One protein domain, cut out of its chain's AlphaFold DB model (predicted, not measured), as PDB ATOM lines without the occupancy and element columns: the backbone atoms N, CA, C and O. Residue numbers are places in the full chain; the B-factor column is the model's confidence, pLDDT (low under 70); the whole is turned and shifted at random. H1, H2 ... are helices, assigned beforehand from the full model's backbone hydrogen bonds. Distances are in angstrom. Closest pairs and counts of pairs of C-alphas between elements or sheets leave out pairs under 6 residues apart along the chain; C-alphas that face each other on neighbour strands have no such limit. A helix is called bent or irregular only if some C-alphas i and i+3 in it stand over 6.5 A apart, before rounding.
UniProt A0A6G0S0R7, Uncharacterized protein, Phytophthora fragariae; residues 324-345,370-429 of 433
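AT A GLANCE: This is residues 324 to 345 and 370 to 429 of the 433 residues of an uncharacterized protein of Phytophthora fragariae (UniProt A0A6G0S0R7). Look first for one long helix, H3, bent into a wide V; H1 crosses inside the bend and packs on both arms, and H2 packs across H1 and near the first arm. The last residues of H3, 424 to 429, stick out free. The printed part has 82 residues with three named helices, in the order H1, H2, H3, and no named strand; its class is all helix. It is only just compact, close to loose, with a radius of gyration of the C-alphas of 13.9 A. The C-alphas span 47 by 23 by 22 A, and H3 makes the longest axis.

HOW THE PARTS SIT: Begin with H3, residues 396 to 429, assigned as one helix by its hydrogen bonds but bent: C-alphas 410 and 413 are 7.2 A apart. Its arms, H3a, residues 396 to 410, and H3b, residues 413 to 429, stand at a steep tilt of 62 degrees. H1, residues 324 to 343, touches H3a with its residues 326 to 334 alone. The closest C-alphas there, of Ala 330 and Thr 404, are 5.7 A apart, and the two run the same way at a steep tilt of 51 degrees. Further along, residues 335 to 342 of H1 touch residues 415 to 420 of H3b. Here the closest C-alphas are those of Leu 338 and Trp 416, 6.5 A apart, and the two run the same way at a steep tilt of 48 degrees. H2, residues 376 to 389, touches residues 329 to 337 of H1; the closest C-alphas, of Ile 329 and Ala 383, are 6.4 A apart. These two run opposite ways at a steep tilt of 50 degrees. The helix packing is mostly crossed. H2 and H3a are near each other, their closest C-alphas 8.3 A apart, while H2 and H3b are apart. In H1 every O i to N i+4 pair is within hydrogen-bond range; in H2 it is 8 of 10, in H3a 9 of 11 and in H3b 12 of 13.

IN THESE COORDINATES: Find C-alpha 396 at (32.611, -49.115, 49.031); from there H3a runs 21.3 A to C-alpha 410. H3b runs 24.6 A from C-alpha 413 to C-alpha 429 at (22.707, -36.496, 9.100). Go back to C-alpha 324 at (39.181, -43.556, 41.616), where H1 begins its 28.4 A to C-alpha 343. H2 covers 19.9 A from C-alpha 376 to C-alpha 389.

THE WHOLE: The two C-alphas farthest apart, those of Pro 393 and Val 428, are 46.7 A from each other. Residues 346 to 369 are not printed, and C-alphas 345 and 370 stand 16.5 A apart across this cut, in the link from H1 to H2. The link from H2 to H3 is short, with 6 residues. Look in the B-factor column for pLDDT under 70 at residues 344 to 345, 370 to 371 and 423 to 429; the mean of the printed part is 80.4.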
ATOM      1  N   SER A 324      39.317 -43.618  43.076       83.44
ATOM      2  CA  SER A 324      39.181 -43.556  41.616       83.44
ATOM      3  C   SER A 324      38.238 -44.638  41.071       83.44
ATOM      4  O   SER A 324      37.412 -44.355  40.203       83.44
ATOM      5  N   VAL A 325      38.290 -45.856  41.629       84.56
ATOM      6  CA  VAL A 325      37.434 -46.983  41.216       84.56
ATOM      7  C   VAL A 325      35.981 -46.735  41.622       84.56
ATOM      8  O   VAL A 325      35.071 -46.908  40.820       84.56
ATOM      9  N   VAL A 326      35.755 -46.236  42.840       83.62
ATOM     10  CA  VAL A 326      34.416 -45.838  43.314       83.62
ATOM     11  C   VAL A 326      33.817 -44.764  42.394       83.62
ATOM     12  O   VAL A 326      32.711 -44.920  41.876       83.62
ATOM     13  N   LYS A 327      34.585 -43.705  42.104       87.75
ATOM     14  CA  LYS A 327      34.166 -42.623  41.200       87.75
ATOM     15  C   LYS A 327      33.906 -43.126  39.773       87.75
ATOM     16  O   LYS A 327      32.977 -42.647  39.125       87.75
ATOM     17  N   SER A 328      34.676 -44.092  39.261       87.19
ATOM     18  CA  SER A 328      34.465 -44.637  37.911       87.19
ATOM     19  C   SER A 328      33.184 -45.475  37.802       87.19
ATOM     20  O   SER A 328      32.448 -45.309  36.827       87.19
ATOM     21  N   ILE A 329      32.857 -46.283  38.820       88.25
ATOM     22  CA  ILE A 329      31.596 -47.042  38.898       88.25
ATOM     23  C   ILE A 329      30.396 -46.091  38.861       88.25
ATOM     24  O   ILE A 329      29.488 -46.283  38.051       88.25
ATOM     25  N   ALA A 330      30.404 -45.040  39.686       87.44
ATOM     26  CA  ALA A 330      29.331 -44.047  39.729       87.44
ATOM     27  C   ALA A 330      29.178 -43.279  38.401       87.44
ATOM     28  O   ALA A 330      28.069 -43.159  37.880       87.44
ATOM     29  N   ARG A 331      30.283 -42.831  37.785       90.62
ATOM     30  CA  ARG A 331      30.256 -42.173  36.459       90.62
ATOM     31  C   ARG A 331      29.627 -43.060  35.388       90.62
ATOM     32  O   ARG A 331      28.770 -42.602  34.632       90.62
ATOM     33  N   LEU A 332      30.053 -44.323  35.323       90.25
ATOM     34  CA  LEU A 332      29.587 -45.278  34.320       90.25
ATOM     35  C   LEU A 332      28.096 -45.591  34.494       90.25
ATOM     36  O   LEU A 332      27.333 -45.501  33.536       90.25
ATOM     37  N   THR A 333      27.670 -45.899  35.719       88.06
ATOM     38  CA  THR A 333      26.274 -46.248  36.030       88.06
ATOM     39  C   THR A 333      25.308 -45.087  35.803       88.06
ATOM     40  O   THR A 333      24.265 -45.298  35.183       88.06
ATOM     41  N   VAL A 334      25.664 -43.859  36.205       89.81
ATOM     42  CA  VAL A 334      24.867 -42.653  35.917       89.81
ATOM     43  C   VAL A 334      24.742 -42.418  34.408       89.81
ATOM     44  O   VAL A 334      23.637 -42.197  33.910       89.81
ATOM     45  N   TYR A 335      25.847 -42.518  33.660       89.62
ATOM     46  CA  TYR A 335      25.829 -42.350  32.206       89.62
ATOM     47  C   TYR A 335      24.971 -43.413  31.502       89.62
ATOM     48  O   TYR A 335      24.167 -43.079  30.630       89.62
ATOM     49  N   GLU A 336      25.108 -44.687  31.884       87.06
ATOM     50  CA  GLU A 336      24.305 -45.781  31.331       87.06
ATOM     51  C   GLU A 336      22.817 -45.624  31.654       87.06
ATOM     52  O   GLU A 336      21.989 -45.774  30.761       87.06
ATOM     53  N   MET A 337      22.456 -45.255  32.887       86.31
ATOM     54  CA  MET A 337      21.057 -45.004  33.244       86.31
ATOM     55  C   MET A 337      20.454 -43.882  32.393       86.31
ATOM     56  O   MET A 337      19.422 -44.090  31.757       86.31
ATOM     57  N   LEU A 338      21.105 -42.713  32.314       86.69
ATOM     58  CA  LEU A 338      20.632 -41.581  31.502       86.69
ATOM     59  C   LEU A 338      20.510 -41.947  30.013       86.69
ATOM     60  O   LEU A 338      19.556 -41.549  29.340       86.69
ATOM     61  N   LYS A 339      21.440 -42.753  29.493       85.25
ATOM     62  CA  LYS A 339      21.390 -43.280  28.126       85.25
ATOM     63  C   LYS A 339      20.175 -44.195  27.911       85.25
ATOM     64  O   LYS A 339      19.460 -44.011  26.926       85.25
ATOM     65  N   ASP A 340      19.895 -45.106  28.839       82.69
ATOM     66  CA  ASP A 340      18.780 -46.059  28.744       82.69
ATOM     67  C   ASP A 340      17.407 -45.379  28.916       82.69
ATOM     68  O   ASP A 340      16.453 -45.729  28.212       82.69
ATOM     69  N   TYR A 341      17.303 -44.362  29.786       80.38
ATOM     70  CA  TYR A 341      16.111 -43.507  29.905       80.38
ATOM     71  C   TYR A 341      15.793 -42.800  28.588       80.38
ATOM     72  O   TYR A 341      14.648 -42.818  28.133       80.38
ATOM     73  N   LYS A 342      16.807 -42.212  27.943       78.94
ATOM     74  CA  LYS A 342      16.657 -41.559  26.638       78.94
ATOM     75  C   LYS A 342      16.251 -42.553  25.542       78.94
ATOM     76  O   LYS A 342      15.441 -42.208  24.682       78.94
ATOM     77  N   ASN A 343      16.804 -43.765  25.556       79.38
ATOM     78  CA  ASN A 343      16.477 -44.806  24.579       79.38
ATOM     79  C   ASN A 343      15.095 -45.453  24.819       79.38
ATOM     80  O   ASN A 343      14.583 -46.145  23.941       79.38
ATOM     81  N   GLY A 344      14.487 -45.250  25.995       67.12
ATOM     82  CA  GLY A 344      13.245 -45.916  26.403       67.12
ATOM     83  C   GLY A 344      13.421 -47.395  26.776       67.12
ATOM     84  O   GLY A 344      12.433 -48.107  26.958       67.12
ATOM     85  N   GLU A 345      14.663 -47.870  26.907       60.16
ATOM     86  CA  GLU A 345      14.998 -49.279  27.161       60.16
ATOM     87  C   GLU A 345      14.667 -49.715  28.598       60.16
ATOM     88  O   GLU A 345      14.432 -50.893  28.861       60.16
ATOM     89  N   LYS A 370      12.333 -33.076  30.744       65.44
ATOM     90  CA  LYS A 370      12.207 -33.789  32.022       65.44
ATOM     91  C   LYS A 370      13.324 -34.814  32.161       65.44
ATOM     92  O   LYS A 370      13.161 -35.978  31.792       65.44
ATOM     93  N   MET A 371      14.448 -34.369  32.723       69.50
ATOM     94  CA  MET A 371      15.472 -35.277  33.233       69.50
ATOM     95  C   MET A 371      14.811 -36.245  34.238       69.50
ATOM     96  O   MET A 371      14.032 -35.791  35.083       69.50
ATOM     97  N   PRO A 372      15.059 -37.563  34.150       70.62
ATOM     98  CA  PRO A 372      14.588 -38.500  35.166       70.62
ATOM     99  C   PRO A 372      15.193 -38.143  36.534       70.62
ATOM    100  O   PRO A 372      16.279 -37.577  36.604       70.62
ATOM    101  N   LEU A 373      14.507 -38.484  37.626       73.81
ATOM    102  CA  LEU A 373      15.149 -38.518  38.945       73.81
ATOM    103  C   LEU A 373      16.076 -39.743  39.019       73.81
ATOM    104  O   LEU A 373      15.925 -40.687  38.236       73.81
ATOM    105  N   VAL A 374      17.006 -39.756  39.979       73.25
ATOM    106  CA  VAL A 374      17.823 -40.949  40.235       73.25
ATOM    107  C   VAL A 374      16.921 -42.088  40.701       73.25
ATOM    108  O   VAL A 374      16.398 -42.067  41.814       73.25
ATOM    109  N   ASP A 375      16.767 -43.116  39.871       82.25
ATOM    110  CA  ASP A 375      16.277 -44.413  40.326       82.25
ATOM    111  C   ASP A 375      17.392 -45.086  41.127       82.25
ATOM    112  O   ASP A 375      18.263 -45.775  40.589       82.25
ATOM    113  N   TRP A 376      17.392 -44.809  42.431       80.31
ATOM    114  CA  TRP A 376      18.402 -45.309  43.355       80.31
ATOM    115  C   TRP A 376      18.400 -46.840  43.446       80.31
ATOM    116  O   TRP A 376      19.442 -47.447  43.676       80.31
ATOM    117  N   GLU A 377      17.259 -47.493  43.202       82.88
ATOM    118  CA  GLU A 377      17.179 -48.951  43.206       82.88
ATOM    119  C   GLU A 377      17.886 -49.542  41.979       82.88
ATOM    120  O   GLU A 377      18.701 -50.462  42.106       82.88
ATOM    121  N   LEU A 378      17.640 -48.986  40.790       83.31
ATOM    122  CA  LEU A 378      18.344 -49.375  39.570       83.31
ATOM    123  C   LEU A 378      19.837 -49.038  39.641       83.31
ATOM    124  O   LEU A 378      20.656 -49.864  39.222       83.31
ATOM    125  N   PHE A 379      20.188 -47.868  40.183       86.44
ATOM    126  CA  PHE A 379      21.572 -47.463  40.423       86.44
ATOM    127  C   PHE A 379      22.285 -48.496  41.300       86.44
ATOM    128  O   PHE A 379      23.264 -49.102  40.855       86.44
ATOM    129  N   CYS A 380      21.737 -48.786  42.486       82.94
ATOM    130  CA  CYS A 380      22.271 -49.791  43.400       82.94
ATOM    131  C   CYS A 380      22.424 -51.148  42.701       82.94
ATOM    132  O   CYS A 380      23.521 -51.698  42.646       82.94
ATOM    133  N   ARG A 381      21.373 -51.649  42.035       85.31
ATOM    134  CA  ARG A 381      21.408 -52.931  41.304       85.31
ATOM    135  C   ARG A 381      22.456 -52.988  40.184       85.31
ATOM    136  O   ARG A 381      22.807 -54.098  39.774       85.31
ATOM    137  N   ARG A 382      22.905 -51.862  39.613       86.00
ATOM    138  CA  ARG A 382      23.982 -51.818  38.600       86.00
ATOM    139  C   ARG A 382      25.356 -51.683  39.246       86.00
ATOM    140  O   ARG A 382      26.256 -52.436  38.881       86.00
ATOM    141  N   ALA A 383      25.498 -50.792  40.221       86.50
ATOM    142  CA  ALA A 383      26.740 -50.600  40.955       86.50
ATOM    143  C   ALA A 383      27.154 -51.858  41.748       86.50
ATOM    144  O   ALA A 383      28.324 -52.223  41.665       86.50
ATOM    145  N   SER A 384      26.214 -52.605  42.360       83.62
ATOM    146  CA  SER A 384      26.479 -53.939  42.943       83.62
ATOM    147  C   SER A 384      27.175 -54.853  41.938       83.62
ATOM    148  O   SER A 384      28.277 -55.333  42.182       83.62
ATOM    149  N   ARG A 385      26.578 -55.012  40.750       85.44
ATOM    150  CA  ARG A 385      27.073 -55.903  39.689       85.44
ATOM    151  C   ARG A 385      28.403 -55.465  39.072       85.44
ATOM    152  O   ARG A 385      29.049 -56.277  38.414       85.44
ATOM    153  N   LEU A 386      28.802 -54.201  39.215       84.44
ATOM    154  CA  LEU A 386      30.123 -53.724  38.793       84.44
ATOM    155  C   LEU A 386      31.165 -53.926  39.894       84.44
ATOM    156  O   LEU A 386      32.263 -54.389  39.608       84.44
ATOM    157  N   ALA A 387      30.813 -53.643  41.144       84.69
ATOM    158  CA  ALA A 387      31.697 -53.841  42.281       84.69
ATOM    159  C   ALA A 387      31.966 -55.325  42.585       84.69
ATOM    160  O   ALA A 387      33.093 -55.671  42.917       84.69
ATOM    161  N   GLU A 388      30.978 -56.208  42.391       85.69
ATOM    162  CA  GLU A 388      31.140 -57.670  42.444       85.69
ATOM    163  C   GLU A 388      32.177 -58.157  41.419       85.69
ATOM    164  O   GLU A 388      33.064 -58.936  41.755       85.69
ATOM    165  N   LYS A 389      32.127 -57.646  40.178       85.50
ATOM    166  CA  LYS A 389      33.126 -57.950  39.131       85.50
ATOM    167  C   LYS A 389      34.521 -57.420  39.456       85.50
ATOM    168  O   LYS A 389      35.500 -57.955  38.948       85.50
ATOM    169  N   LEU A 390      34.596 -56.351  40.245       82.31
ATOM    170  CA  LEU A 390      35.833 -55.704  40.679       82.31
ATOM    171  C   LEU A 390      36.284 -56.173  42.075       82.31
ATOM    172  O   LEU A 390      37.228 -55.605  42.615       82.31
ATOM    173  N   ALA A 391      35.615 -57.184  42.647       83.00
ATOM    174  CA  ALA A 391      35.879 -57.754  43.969       83.00
ATOM    175  C   ALA A 391      36.004 -56.710  45.103       83.00
ATOM    176  O   ALA A 391      36.818 -56.867  46.010       83.00
ATOM    177  N   LEU A 392      35.213 -55.630  45.060       80.81
ATOM    178  CA  LEU A 392      35.317 -54.558  46.056       80.81
ATOM    179  C   LEU A 392      34.721 -54.966  47.418       80.81
ATOM    180  O   LEU A 392      33.602 -55.492  47.454       80.81
ATOM    181  N   PRO A 393      35.389 -54.650  48.545       78.81
ATOM    182  CA  PRO A 393      34.873 -54.938  49.878       78.81
ATOM    183  C   PRO A 393      33.653 -54.067  50.191       78.81
ATOM    184  O   PRO A 393      33.584 -52.899  49.808       78.81
ATOM    185  N   SER A 394      32.692 -54.622  50.933       74.38
ATOM    186  CA  SER A 394      31.330 -54.082  51.119       74.38
ATOM    187  C   SER A 394      31.227 -52.615  51.564       74.38
ATOM    188  O   SER A 394      30.205 -51.981  51.308       74.38
ATOM    189  N   ARG A 395      32.283 -52.054  52.165       77.81
ATOM    190  CA  ARG A 395      32.391 -50.645  52.583       77.81
ATOM    191  C   ARG A 395      32.509 -49.637  51.425       77.81
ATOM    192  O   ARG A 395      32.510 -48.436  51.680       77.81
ATOM    193  N   TYR A 396      32.594 -50.064  50.159       82.44
ATOM    194  CA  TYR A 396      32.611 -49.115  49.031       82.44
ATOM    195  C   TYR A 396      31.313 -48.293  48.917       82.44
ATOM    196  O   TYR A 396      31.347 -47.198  48.353       82.44
ATOM    197  N   TRP A 397      30.186 -48.805  49.428       83.88
ATOM    198  CA  TRP A 397      28.861 -48.201  49.260       83.88
ATOM    199  C   TRP A 397      28.728 -46.809  49.856       83.88
ATOM    200  O   TRP A 397      28.220 -45.931  49.169       83.88
ATOM    201  N   ASP A 398      29.216 -46.591  51.075       83.62
ATOM    202  CA  ASP A 398      29.054 -45.313  51.782       83.62
ATOM    203  C   ASP A 398      29.810 -44.176  51.073       83.62
ATOM    204  O   ASP A 398      29.368 -43.029  51.020       83.62
ATOM    205  N   ARG A 399      30.945 -44.519  50.449       82.50
ATOM    206  CA  ARG A 399      31.740 -43.600  49.624       82.50
ATOM    207  C   ARG A 399      31.147 -43.425  48.223       82.50
ATOM    208  O   ARG A 399      31.274 -42.351  47.638       82.50
ATOM    209  N   LEU A 400      30.518 -44.470  47.678       86.00
ATOM    210  CA  LEU A 400      29.851 -44.434  46.377       86.00
ATOM    211  C   LEU A 400      28.578 -43.587  46.424       86.00
ATOM    212  O   LEU A 400      28.372 -42.785  45.519       86.00
ATOM    213  N   SER A 401      27.744 -43.747  47.453       83.62
ATOM    214  CA  SER A 401      26.457 -43.059  47.599       83.62
ATOM    215  C   SER A 401      26.638 -41.545  47.679       83.62
ATOM    216  O   SER A 401      26.208 -40.851  46.756       83.62
ATOM    217  N   LYS A 402      27.383 -41.053  48.687       85.12
ATOM    218  CA  LYS A 402      27.675 -39.617  48.893       85.12
ATOM    219  C   LYS A 402      28.218 -38.970  47.613       85.12
ATOM    220  O   LYS A 402      27.751 -37.911  47.204       85.12
ATOM    221  N   TRP A 403      29.159 -39.636  46.932       86.56
ATOM    222  CA  TRP A 403      29.747 -39.110  45.698       86.56
ATOM    223  C   TRP A 403      28.790 -39.150  44.496       86.56
ATOM    224  O   TRP A 403      28.819 -38.253  43.658       86.56
ATOM    225  N   THR A 404      27.943 -40.177  44.387       86.75
ATOM    226  CA  THR A 404      26.986 -40.307  43.276       86.75
ATOM    227  C   THR A 404      25.901 -39.246  43.352       86.75
ATOM    228  O   THR A 404      25.545 -38.697  42.315       86.75
ATOM    229  N   GLU A 405      25.382 -38.945  44.542       84.81
ATOM    230  CA  GLU A 405      24.346 -37.921  44.727       84.81
ATOM    231  C   GLU A 405      24.845 -36.544  44.264       84.81
ATOM    232  O   GLU A 405      24.203 -35.910  43.424       84.81
ATOM    233  N   GLN A 406      26.041 -36.144  44.715       85.31
ATOM    234  CA  GLN A 406      26.730 -34.925  44.271       85.31
ATOM    235  C   GLN A 406      26.984 -34.942  42.756       85.31
ATOM    236  O   GLN A 406      26.532 -34.057  42.026       85.31
ATOM    237  N   TYR A 407      27.627 -36.003  42.251       87.56
ATOM    238  CA  TYR A 407      27.953 -36.126  40.831       87.56
ATOM    239  C   TYR A 407      26.710 -36.068  39.940       87.56
ATOM    240  O   TYR A 407      26.742 -35.426  38.890       87.56
ATOM    241  N   TYR A 408      25.612 -36.711  40.341       86.38
ATOM    242  CA  TYR A 408      24.363 -36.688  39.592       86.38
ATOM    243  C   TYR A 408      23.748 -35.289  39.579       86.38
ATOM    244  O   TYR A 408      23.408 -34.803  38.503       86.38
ATOM    245  N   ALA A 409      23.640 -34.631  40.737       83.56
ATOM    246  CA  ALA A 409      23.071 -33.286  40.836       83.56
ATOM    247  C   ALA A 409      23.806 -32.278  39.934       83.56
ATOM    248  O   ALA A 409      23.168 -31.500  39.226       83.56
ATOM    249  N   GLU A 410      25.138 -32.341  39.902       86.81
ATOM    250  CA  GLU A 410      25.988 -31.454  39.103       86.81
ATOM    251  C   GLU A 410      26.046 -31.830  37.611       86.81
ATOM    252  O   GLU A 410      25.992 -30.965  36.735       86.81
ATOM    253  N   ASN A 411      26.199 -33.122  37.290       86.88
ATOM    254  CA  ASN A 411      26.620 -33.560  35.952       86.88
ATOM    255  C   ASN A 411      25.483 -34.167  35.121       86.88
ATOM    256  O   ASN A 411      25.569 -34.141  33.888       86.88
ATOM    257  N   ALA A 412      24.423 -34.704  35.740       84.75
ATOM    258  CA  ALA A 412      23.329 -35.338  35.003       84.75
ATOM    259  C   ALA A 412      22.642 -34.401  33.988       84.75
ATOM    260  O   ALA A 412      22.422 -34.871  32.868       84.75
ATOM    261  N   PRO A 413      22.396 -33.099  34.271       84.06
ATOM    262  CA  PRO A 413      21.826 -32.179  33.283       84.06
ATOM    263  C   PRO A 413      22.715 -32.046  32.037       84.06
ATOM    264  O   PRO A 413      22.281 -32.332  30.922       84.06
ATOM    265  N   SER A 414      24.010 -31.756  32.224       85.06
ATOM    266  CA  SER A 414      24.959 -31.612  31.109       85.06
ATOM    267  C   SER A 414      25.113 -32.906  30.298       85.06
ATOM    268  O   SER A 414      25.243 -32.868  29.072       85.06
ATOM    269  N   ILE A 415      25.094 -34.069  30.959       86.38
ATOM    270  CA  ILE A 415      25.143 -35.381  30.298       86.38
ATOM    271  C   ILE A 415      23.857 -35.631  29.496       86.38
ATOM    272  O   ILE A 415      23.936 -36.093  28.354       86.38
ATOM    273  N   TRP A 416      22.690 -35.312  30.059       85.75
ATOM    274  CA  TRP A 416      21.383 -35.462  29.417       85.75
ATOM    275  C   TRP A 416      21.273 -34.605  28.149       85.75
ATOM    276  O   TRP A 416      20.943 -35.134  27.081       85.75
ATOM    277  N   ASP A 417      21.659 -33.332  28.221       84.75
ATOM    278  CA  ASP A 417      21.647 -32.415  27.077       84.75
ATOM    279  C   ASP A 417      22.592 -32.892  25.966       84.75
ATOM    280  O   ASP A 417      22.174 -33.093  24.821       84.75
ATOM    281  N   LYS A 418      23.845 -33.230  26.311       86.38
ATOM    282  CA  LYS A 418      24.832 -33.790  25.365       86.38
ATOM    283  C   LYS A 418      24.342 -35.086  24.707       86.38
ATOM    284  O   LYS A 418      24.578 -35.307  23.510       86.38
ATOM    285  N   LEU A 419      23.646 -35.949  25.454       84.62
ATOM    286  CA  LEU A 419      23.031 -37.167  24.923       84.62
ATOM    287  C   LEU A 419      21.927 -36.842  23.906       84.62
ATOM    288  O   LEU A 419      21.856 -37.510  22.863       84.62
ATOM    289  N   TRP A 420      21.081 -35.845  24.167       78.06
ATOM    290  CA  TRP A 420      20.028 -35.410  23.246       78.06
ATOM    291  C   TRP A 420      20.572 -34.701  22.002       78.06
ATOM    292  O   TRP A 420      20.130 -35.009  20.891       78.06
ATOM    293  N   ASP A 421      21.577 -33.845  22.145       79.50
ATOM    294  CA  ASP A 421      22.203 -33.112  21.040       79.50
ATOM    295  C   ASP A 421      22.905 -34.025  20.041       79.50
ATOM    296  O   ASP A 421      22.759 -33.867  18.823       79.50
ATOM    297  N   ARG A 422      23.605 -35.055  20.533       73.06
ATOM    298  CA  ARG A 422      24.202 -36.085  19.670       73.06
ATOM    299  C   ARG A 422      23.136 -36.816  18.840       73.06
ATOM    300  O   ARG A 422      23.394 -37.150  17.686       73.06
ATOM    301  N   ALA A 423      21.932 -37.015  19.385       60.78
ATOM    302  CA  ALA A 423      20.798 -37.602  18.660       60.78
ATOM    303  C   ALA A 423      20.066 -36.605  17.739       60.78
ATOM    304  O   ALA A 423      19.454 -37.019  16.753       60.78
ATOM    305  N   GLY A 424      20.124 -35.303  18.030       58.66
ATOM    306  CA  GLY A 424      19.710 -34.246  17.105       58.66
ATOM    307  C   GLY A 424      20.584 -34.254  15.850       58.66
ATOM    308  O   GLY A 424      20.075 -34.448  14.746       58.66
ATOM    309  N   ARG A 425      21.911 -34.174  16.031       59.12
ATOM    310  CA  ARG A 425      22.889 -34.220  14.932       59.12
ATOM    311  C   ARG A 425      22.768 -35.500  14.096       59.12
ATOM    312  O   ARG A 425      22.661 -35.410  12.879       59.12
ATOM    313  N   ALA A 426      22.664 -36.673  14.729       53.97
ATOM    314  CA  ALA A 426      22.506 -37.947  14.015       53.97
ATOM    315  C   ALA A 426      21.244 -38.014  13.126       53.97
ATOM    316  O   ALA A 426      21.303 -38.555  12.021       53.97
ATOM    317  N   ARG A 427      20.116 -37.434  13.568       51.84
ATOM    318  CA  ARG A 427      18.880 -37.363  12.764       51.84
ATOM    319  C   ARG A 427      19.002 -36.394  11.587       51.84
ATOM    320  O   ARG A 427      18.559 -36.727  10.492       51.84
ATOM    321  N   VAL A 428      19.663 -35.248  11.775       48.22
ATOM    322  CA  VAL A 428      19.952 -34.300  10.681       48.22
ATOM    323  C   VAL A 428      20.872 -34.928   9.625       48.22
ATOM    324  O   VAL A 428      20.648 -34.732   8.433       48.22
ATOM    325  N   SER A 429      21.850 -35.746  10.031       46.59
ATOM    326  CA  SER A 429      22.707 -36.496   9.100       46.59
ATOM    327  C   SER A 429      21.960 -37.587   8.321       46.59
ATOM    328  O   SER A 429      22.279 -37.815   7.159       46.59
TER     329      SER A 429